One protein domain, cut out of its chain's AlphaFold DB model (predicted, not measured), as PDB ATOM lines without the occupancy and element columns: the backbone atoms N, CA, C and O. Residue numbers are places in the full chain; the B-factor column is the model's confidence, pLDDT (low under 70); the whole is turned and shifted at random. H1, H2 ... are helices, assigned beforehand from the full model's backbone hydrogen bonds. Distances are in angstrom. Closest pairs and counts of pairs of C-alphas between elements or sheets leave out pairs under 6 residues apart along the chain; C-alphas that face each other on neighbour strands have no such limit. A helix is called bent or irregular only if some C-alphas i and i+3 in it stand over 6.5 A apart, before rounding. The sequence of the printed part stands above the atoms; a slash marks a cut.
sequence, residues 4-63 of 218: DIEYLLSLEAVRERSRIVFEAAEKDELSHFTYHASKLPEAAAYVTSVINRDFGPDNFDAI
ATOM      1  N   ASP A   4     -67.237  -7.195 -36.303       87.81
ATOM      2  CA  ASP A   4     -66.148  -6.650 -35.486       87.81
ATOM      3  C   ASP A   4     -65.332  -7.746 -34.785       87.81
ATOM      4  O   ASP A   4     -64.109  -7.662 -34.708       87.81
ATOM      5  N   ILE A   5     -65.999  -8.794 -34.286       90.31
ATOM      6  CA  ILE A   5     -65.319  -9.928 -33.650       90.31
ATOM      7  C   ILE A   5     -64.569 -10.742 -34.712       90.31
ATOM      8  O   ILE A   5     -63.432 -11.137 -34.474       90.31
ATOM      9  N   GLU A   6     -65.167 -10.958 -35.887       92.56
ATOM     10  CA  GLU A   6     -64.502 -11.639 -37.008       92.56
ATOM     11  C   GLU A   6     -63.225 -10.913 -37.443       92.56
ATOM     12  O   GLU A   6     -62.180 -11.546 -37.600       92.56
ATOM     13  N   TYR A   7     -63.283  -9.585 -37.564       93.81
ATOM     14  CA  TYR A   7     -62.106  -8.770 -37.846       93.81
ATOM     15  C   TYR A   7     -61.047  -8.928 -36.753       93.81
ATOM     16  O   TYR A   7     -59.908  -9.264 -37.069       93.81
ATOM     17  N   LEU A   8     -61.405  -8.757 -35.473       91.56
ATOM     18  CA  LEU A   8     -60.448  -8.828 -34.360       91.56
ATOM     19  C   LEU A   8     -59.753 -10.194 -34.228       91.56
ATOM     20  O   LEU A   8     -58.639 -10.253 -33.712       91.56
ATOM     21  N   LEU A   9     -60.378 -11.275 -34.701       91.31
ATOM     22  CA  LEU A   9     -59.801 -12.625 -34.716       91.31
ATOM     23  C   LEU A   9     -58.975 -12.929 -35.984       91.31
ATOM     24  O   LEU A   9     -58.445 -14.034 -36.117       91.31
ATOM     25  N   SER A  10     -58.843 -11.981 -36.917       94.19
ATOM     26  CA  SER A  10     -58.103 -12.157 -38.173       94.19
ATOM     27  C   SER A  10     -56.607 -11.821 -38.053       94.19
ATOM     28  O   SER A  10     -56.188 -10.958 -37.278       94.19
ATOM     29  N   LEU A  11     -55.779 -12.454 -38.896       95.69
ATOM     30  CA  LEU A  11     -54.356 -12.100 -39.036       95.69
ATOM     31  C   LEU A  11     -54.155 -10.663 -39.542       95.69
ATOM     32  O   LEU A  11     -53.134 -10.039 -39.248       95.69
ATOM     33  N   GLU A  12     -55.119 -10.147 -40.305       95.44
ATOM     34  CA  GLU A  12     -55.106  -8.776 -40.805       95.44
ATOM     35  C   GLU A  12     -55.200  -7.778 -39.652       95.44
ATOM     36  O   GLU A  12     -54.333  -6.912 -39.545       95.44
ATOM     37  N   ALA A  13     -56.145  -7.969 -38.726       95.69
ATOM     38  CA  ALA A  13     -56.236  -7.138 -37.531       95.69
ATOM     39  C   ALA A  13     -54.961  -7.212 -36.685       95.69
ATOM     40  O   ALA A  13     -54.456  -6.181 -36.251       95.69
ATOM     41  N   VAL A  14     -54.370  -8.399 -36.489       95.12
ATOM     42  CA  VAL A  14     -53.089  -8.511 -35.764       95.12
ATOM     43  C   VAL A  14     -52.004  -7.657 -36.427       95.12
ATOM     44  O   VAL A  14     -51.308  -6.901 -35.742       95.12
ATOM     45  N   ARG A  15     -51.867  -7.728 -37.756       95.81
ATOM     46  CA  ARG A  15     -50.868  -6.949 -38.503       95.81
ATOM     47  C   ARG A  15     -51.159  -5.448 -38.467       95.81
ATOM     48  O   ARG A  15     -50.246  -4.673 -38.206       95.81
ATOM     49  N   GLU A  16     -52.399  -5.034 -38.698       95.81
ATOM     50  CA  GLU A  16     -52.792  -3.623 -38.686       95.81
ATOM     51  C   GLU A  16     -52.580  -2.995 -37.305       95.81
ATOM     52  O   GLU A  16     -51.934  -1.955 -37.177       95.81
ATOM     53  N   ARG A  17     -53.061  -3.654 -36.246       94.56
ATOM     54  CA  ARG A  17     -53.011  -3.115 -34.881       94.56
ATOM     55  C   ARG A  17     -51.593  -3.111 -34.314       94.56
ATOM     56  O   ARG A  17     -51.220  -2.149 -33.648       94.56
ATOM     57  N   SER A  18     -50.779  -4.130 -34.609       95.38
ATOM     58  CA  SER A  18     -49.358  -4.128 -34.223       95.38
ATOM     59  C   SER A  18     -48.547  -3.067 -34.972       95.38
ATOM     60  O   SER A  18     -47.641  -2.478 -34.380       95.38
ATOM     61  N   ARG A  19     -48.901  -2.750 -36.228       96.38
ATOM     62  CA  ARG A  19     -48.216  -1.704 -37.000       96.38
ATOM     63  C   ARG A  19     -48.351  -0.324 -36.367       96.38
ATOM     64  O   ARG A  19     -47.380   0.416 -36.373       96.38
ATOM     65  N   ILE A  20     -49.492  -0.011 -35.750       96.12
ATOM     66  CA  ILE A  20     -49.687   1.256 -35.023       96.12
ATOM     67  C   ILE A  20     -48.623   1.425 -33.926       96.12
ATOM     68  O   ILE A  20     -48.024   2.489 -33.795       96.12
ATOM     69  N   VAL A  21     -48.355   0.362 -33.157       95.12
ATOM     70  CA  VAL A  21     -47.333   0.378 -32.096       95.12
ATOM     71  C   VAL A  21     -45.929   0.477 -32.692       95.12
ATOM     72  O   VAL A  21     -45.097   1.212 -32.168       95.12
ATOM     73  N   PHE A  22     -45.665  -0.235 -33.789       95.38
ATOM     74  CA  PHE A  22     -44.374  -0.192 -34.476       95.38
ATOM     75  C   PHE A  22     -44.064   1.199 -35.051       95.38
ATOM     76  O   PHE A  22     -42.983   1.723 -34.813       95.38
ATOM     77  N   GLU A  23     -45.027   1.837 -35.718       96.88
ATOM     78  CA  GLU A  23     -44.884   3.194 -36.264       96.88
ATOM     79  C   GLU A  23     -44.649   4.238 -35.159       96.88
ATOM     80  O   GLU A  23     -43.882   5.179 -35.357       96.88
ATOM     81  N   ALA A  24     -45.276   4.078 -33.987       96.69
ATOM     82  CA  ALA A  24     -44.994   4.910 -32.813       96.69
ATOM     83  C   ALA A  24     -43.574   4.661 -32.268       96.69
ATOM     84  O   ALA A  24     -42.873   5.596 -31.886       96.69
ATOM     85  N   ALA A  25     -43.118   3.404 -32.276       96.00
ATOM     86  CA  ALA A  25     -41.762   3.031 -31.879       96.00
ATOM     87  C   ALA A  25     -40.698   3.681 -32.776       96.00
ATOM     88  O   ALA A  25     -39.704   4.198 -32.272       96.00
ATOM     89  N   GLU A  26     -40.926   3.710 -34.092       96.38
ATOM     90  CA  GLU A  26     -40.036   4.357 -35.066       96.38
ATOM     91  C   GLU A  26     -39.915   5.875 -34.869       96.38
ATOM     92  O   GLU A  26     -38.903   6.464 -35.251       96.38
ATOM     93  N   LYS A  27     -40.923   6.505 -34.258       96.56
ATOM     94  CA  LYS A  27     -40.974   7.948 -33.979       96.56
ATOM     95  C   LYS A  27     -40.541   8.323 -32.559       96.56
ATOM     96  O   LYS A  27     -40.619   9.498 -32.215       96.56
ATOM     97  N   ASP A  28     -40.095   7.356 -31.754       95.88
ATOM     98  CA  ASP A  28     -39.756   7.548 -30.333       95.88
ATOM     99  C   ASP A  28     -40.952   8.042 -29.485       95.88
ATOM    100  O   ASP A  28     -40.813   8.807 -28.535       95.88
ATOM    101  N   GLU A  29     -42.166   7.599 -29.833       96.94
ATOM    102  CA  GLU A  29     -43.420   7.992 -29.164       96.94
ATOM    103  C   GLU A  29     -43.848   7.003 -28.057       96.94
ATOM    104  O   GLU A  29     -44.920   7.137 -27.462       96.94
ATOM    105  N   LEU A  30     -43.031   5.985 -27.758       95.81
ATOM    106  CA  LEU A  30     -43.310   4.996 -26.712       95.81
ATOM    107  C   LEU A  30     -42.832   5.475 -25.333       95.81
ATOM    108  O   LEU A  30     -41.762   6.049 -25.184       95.81
ATOM    109  N   SER A  31     -43.595   5.167 -24.280       94.62
ATOM    110  CA  SER A  31     -43.290   5.650 -22.920       94.62
ATOM    111  C   SER A  31     -42.225   4.844 -22.165       94.62
ATOM    112  O   SER A  31     -41.626   5.355 -21.222       94.62
ATOM    113  N   HIS A  32     -42.026   3.570 -22.514       93.62
ATOM    114  CA  HIS A  32     -41.207   2.633 -21.726       93.62
ATOM    115  C   HIS A  32     -40.142   1.890 -22.537       93.62
ATOM    116  O   HIS A  32     -39.341   1.155 -21.962       93.62
ATOM    117  N   PHE A  33     -40.135   2.055 -23.858       93.19
ATOM    118  CA  PHE A  33     -39.248   1.331 -24.761       93.19
ATOM    119  C   PHE A  33     -38.684   2.285 -25.805       93.19
ATOM    120  O   PHE A  33     -39.421   3.099 -26.345       93.19
ATOM    121  N   THR A  34     -37.406   2.121 -26.134       94.12
ATOM    122  CA  THR A  34     -36.766   2.808 -27.260       94.12
ATOM    123  C   THR A  34     -36.485   1.792 -28.356       94.12
ATOM    124  O   THR A  34     -35.919   0.725 -28.098       94.12
ATOM    125  N   TYR A  35     -36.883   2.106 -29.586       94.75
ATOM    126  CA  TYR A  35     -36.661   1.222 -30.722       94.75
ATOM    127  C   TYR A  35     -35.326   1.523 -31.409       94.75
ATOM    128  O   TYR A  35     -35.094   2.612 -31.926       94.75
ATOM    129  N   HIS A  36     -34.443   0.525 -31.448       95.62
ATOM    130  CA  HIS A  36     -33.153   0.611 -32.131       95.62
ATOM    131  C   HIS A  36     -33.110  -0.343 -33.328       95.62
ATOM    132  O   HIS A  36     -32.600  -1.458 -33.226       95.62
ATOM    133  N   ALA A  37     -33.607   0.103 -34.486       94.50
ATOM    134  CA  ALA A  37     -33.619  -0.701 -35.714       94.50
ATOM    135  C   ALA A  37     -32.229  -1.264 -36.082       94.50
ATOM    136  O   ALA A  37     -32.101  -2.417 -36.489       94.50
ATOM    137  N   SER A  38     -31.169  -0.478 -35.858       96.88
ATOM    138  CA  SER A  38     -29.779  -0.871 -36.129       96.88
ATOM    139  C   SER A  38     -29.275  -2.042 -35.277       96.88
ATOM    140  O   SER A  38     -28.284  -2.669 -35.640       96.88
ATOM    141  N   LYS A  39     -29.950  -2.362 -34.164       96.62
ATOM    142  CA  LYS A  39     -29.602  -3.472 -33.265       96.62
ATOM    143  C   LYS A  39     -30.287  -4.786 -33.622       96.62
ATOM    144  O   LYS A  39     -29.883  -5.831 -33.117       96.62
ATOM    145  N   LEU A  40     -31.276  -4.769 -34.516       95.19
ATOM    146  CA  LEU A  40     -32.007  -5.976 -34.901       95.19
ATOM    147  C   LEU A  40     -31.106  -7.073 -35.508       95.19
ATOM    148  O   LEU A  40     -31.264  -8.227 -35.108       95.19
ATOM    149  N   PRO A  41     -30.126  -6.770 -36.390       97.81
ATOM    150  CA  PRO A  41     -29.212  -7.792 -36.905       97.81
ATOM    151  C   PRO A  41     -28.370  -8.454 -35.805       97.81
ATOM    152  O   PRO A  41     -28.172  -9.665 -35.827       97.81
ATOM    153  N   GLU A  42     -27.911  -7.672 -34.825       97.81
ATOM    154  CA  GLU A  42     -27.122  -8.159 -33.685       97.81
ATOM    155  C   GLU A  42     -27.962  -9.080 -32.788       97.81
ATOM    156  O   GLU A  42     -27.524 -10.177 -32.440       97.81
ATOM    157  N   ALA A  43     -29.205  -8.689 -32.487       96.81
ATOM    158  CA  ALA A  43     -30.139  -9.511 -31.721       96.81
ATOM    159  C   ALA A  43     -30.469 -10.833 -32.438       96.81
ATOM    160  O   ALA A  43     -30.448 -11.897 -31.817       96.81
ATOM    161  N   ALA A  44     -30.722 -10.786 -33.750       97.56
ATOM    162  CA  ALA A  44     -30.998 -11.976 -34.554       97.56
ATOM    163  C   ALA A  44     -29.792 -12.930 -34.596       97.56
ATOM    164  O   ALA A  44     -29.957 -14.141 -34.430       97.56
ATOM    165  N   ALA A  45     -28.579 -12.389 -34.761       97.88
ATOM    166  CA  ALA A  45     -27.344 -13.167 -34.729       97.88
ATOM    167  C   ALA A  45     -27.128 -13.827 -33.360       97.88
ATOM    168  O   ALA A  45     -26.790 -15.008 -33.301       97.88
ATOM    169  N   TYR A  46     -27.388 -13.103 -32.268       97.88
ATOM    170  CA  TYR A  46     -27.292 -13.644 -30.916       97.88
ATOM    171  C   TYR A  46     -28.255 -14.818 -30.697       97.88
ATOM    172  O   TYR A  46     -27.805 -15.910 -30.349       97.88
ATOM    173  N   VAL A  47     -29.552 -14.642 -30.974       96.19
ATOM    174  CA  VAL A  47     -30.553 -15.718 -30.823       96.19
ATOM    175  C   VAL A  47     -30.182 -16.931 -31.678       96.19
ATOM    176  O   VAL A  47     -30.172 -18.059 -31.188       96.19
ATOM    177  N   THR A  48     -29.784 -16.698 -32.931       96.19
ATOM    178  CA  THR A  48     -29.340 -17.760 -33.845       96.19
ATOM    179  C   THR A  48     -28.097 -18.481 -33.317       96.19
ATOM    180  O   THR A  48     -27.996 -19.699 -33.440       96.19
ATOM    181  N   SER A  49     -27.154 -17.765 -32.698       97.31
ATOM    182  CA  SER A  49     -25.950 -18.367 -32.116       97.31
ATOM    183  C   SER A  49     -26.265 -19.278 -30.930       97.31
ATOM    184  O   SER A  49     -25.663 -20.341 -30.815       97.31
ATOM    185  N   VAL A  50     -27.240 -18.909 -30.092       96.44
ATOM    186  CA  VAL A  50     -27.676 -19.729 -28.954       96.44
ATOM    187  C   VAL A  50     -28.357 -21.003 -29.450       96.44
ATOM    188  O   VAL A  50     -28.003 -22.091 -29.005       96.44
ATOM    189  N   ILE A  51     -29.258 -20.887 -30.433       95.25
ATOM    190  CA  ILE A  51     -29.921 -22.049 -31.045       95.25
ATOM    191  C   ILE A  51     -28.885 -22.987 -31.683       95.25
ATOM    192  O   ILE A  51     -28.918 -24.191 -31.447       95.25
ATOM    193  N   ASN A  52     -27.930 -22.446 -32.447       96.25
ATOM    194  CA  ASN A  52     -26.874 -23.247 -33.074       96.25
ATOM    195  C   ASN A  52     -25.930 -23.899 -32.061       96.25
ATOM    196  O   ASN A  52     -25.487 -25.015 -32.294       96.25
ATOM    197  N   ARG A  53     -25.609 -23.223 -30.952       96.38
ATOM    198  CA  ARG A  53     -24.767 -23.783 -29.887       96.38
ATOM    199  C   ARG A  53     -25.408 -25.021 -29.260       96.38
ATOM    200  O   ARG A  53     -24.698 -25.981 -28.988       96.38
ATOM    201  N   ASP A  54     -26.718 -24.971 -29.019       94.06
ATOM    202  CA  ASP A  54     -27.425 -26.012 -28.265       94.06
ATOM    203  C   ASP A  54     -27.966 -27.142 -29.160       94.06
ATOM    204  O   ASP A  54     -28.066 -28.281 -28.709       94.06
ATOM    205  N   PHE A  55     -28.291 -26.847 -30.426       95.75
ATOM    206  CA  PHE A  55     -28.973 -27.784 -31.333       95.75
ATOM    207  C   PHE A  55     -28.382 -27.854 -32.747       95.75
ATOM    208  O   PHE A  55     -28.792 -28.697 -33.544       95.75
ATOM    209  N   GLY A  56     -27.463 -26.961 -33.107       93.38
ATOM    210  CA  GLY A  56     -26.917 -26.906 -34.458       93.38
ATOM    211  C   GLY A  56     -25.737 -27.859 -34.680       93.38
ATOM    212  O   GLY A  56     -25.028 -28.197 -33.732       93.38
ATOM    213  N   PRO A  57     -25.463 -28.228 -35.945       93.44
ATOM    214  CA  PRO A  57     -26.228 -27.896 -37.153       93.44
ATOM    215  C   PRO A  57     -27.319 -28.921 -37.524       93.44
ATOM    216  O   PRO A  57     -28.037 -28.700 -38.498       93.44
ATOM    217  N   ASP A  58     -27.420 -30.046 -36.819       95.00
ATOM    218  CA  ASP A  58     -28.142 -31.245 -37.268       95.00
ATOM    219  C   ASP A  58     -29.169 -31.795 -36.268       95.00
ATOM    220  O   ASP A  58     -29.779 -32.822 -36.549       95.00
ATOM    221  N   ASN A  59     -29.407 -31.108 -35.147       95.81
ATOM    222  CA  ASN A  59     -30.298 -31.558 -34.071       95.81
ATOM    223  C   ASN A  59     -31.416 -30.543 -33.752       95.81
ATOM    224  O   ASN A  59     -31.911 -30.458 -32.626       95.81
ATOM    225  N   PHE A  60     -31.813 -29.723 -34.731       94.12
ATOM    226  CA  PHE A  60     -32.883 -28.733 -34.551       94.12
ATOM    227  C   PHE A  60     -34.259 -29.370 -34.306       94.12
ATOM    228  O   PHE A  60     -35.127 -28.743 -33.705       94.12
ATOM    229  N   ASP A  61     -34.470 -30.609 -34.743       93.06
ATOM    230  CA  ASP A  61     -35.684 -31.388 -34.493       93.06
ATOM    231  C   ASP A  61     -35.837 -31.804 -33.020       93.06
ATOM    232  O   ASP A  61     -36.954 -32.066 -32.574       93.06
ATOM    233  N   ALA A  62     -34.748 -31.792 -32.245       92.38
ATOM    234  CA  ALA A  62     -34.778 -32.037 -30.807       92.38
ATOM    235  C   ALA A  62     -35.102 -30.788 -29.970       92.38
ATOM    236  O   ALA A  62     -35.167 -30.892 -28.741       92.38
ATOM    237  N   ILE A  63     -35.309 -29.614 -30.587       89.88
ATOM    238  CA  ILE A  63     -35.755 -28.418 -29.864       89.88
ATOM    239  C   ILE A  63     -37.115 -28.731 -29.230       89.88
ATOM    240  O   ILE A  63     -38.089 -28.971 -29.953       89.88
TER     241      ILE A  63
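This is residues 4 to 63 of the 218 residues of the protein "DUF1688-domain-containing protein" of Aureobasidium pullulans (UniProt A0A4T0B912). Two long helices, H2 and H3, form the arms of a wide open V, with the loop of residues 27 to 36 at its point and no helix filling the space between the arms. The short H1 sits at the far end of H2, and residues 56 to 63 curl beyond H3. The printed part has 60 residues with three named helices, H1, H2, H3, and no named strand: all helix. It is extended, with a radius of gyration of the C-alphas of 17.1 A, and flat, spanning 44 by 32 by 16 A.

H1 is residues 4 to 8, from C-alpha 4 at (-66.148, -6.650, -35.486). H2, residues 11 to 26, is 22.2 A long. H3, residues 37 to 55, is 27.8 A long and ends at C-alpha 55, (-28.973, -27.784, -31.333). H3 is only just irregular: C-alphas 38 and 41 are 7.0 A apart.

H1 and H2 are close but not clearly touching; their closest C-alphas, Tyr 7 and Ala 13, are 6.1 A apart. H2 and H3 are only just apart, their closest C-alphas at 8.2 A. H1 and H3 are apart. Every O i to N i+4 pair is within hydrogen-bond range in H1, 11 of 12 in H2 and 13 of 15 in H3.

The C-alphas farthest apart, Asp 4 and Asp 58, are 45.3 A apart. The printed part has no cut, no link is long, and no printed residue has pLDDT under 70.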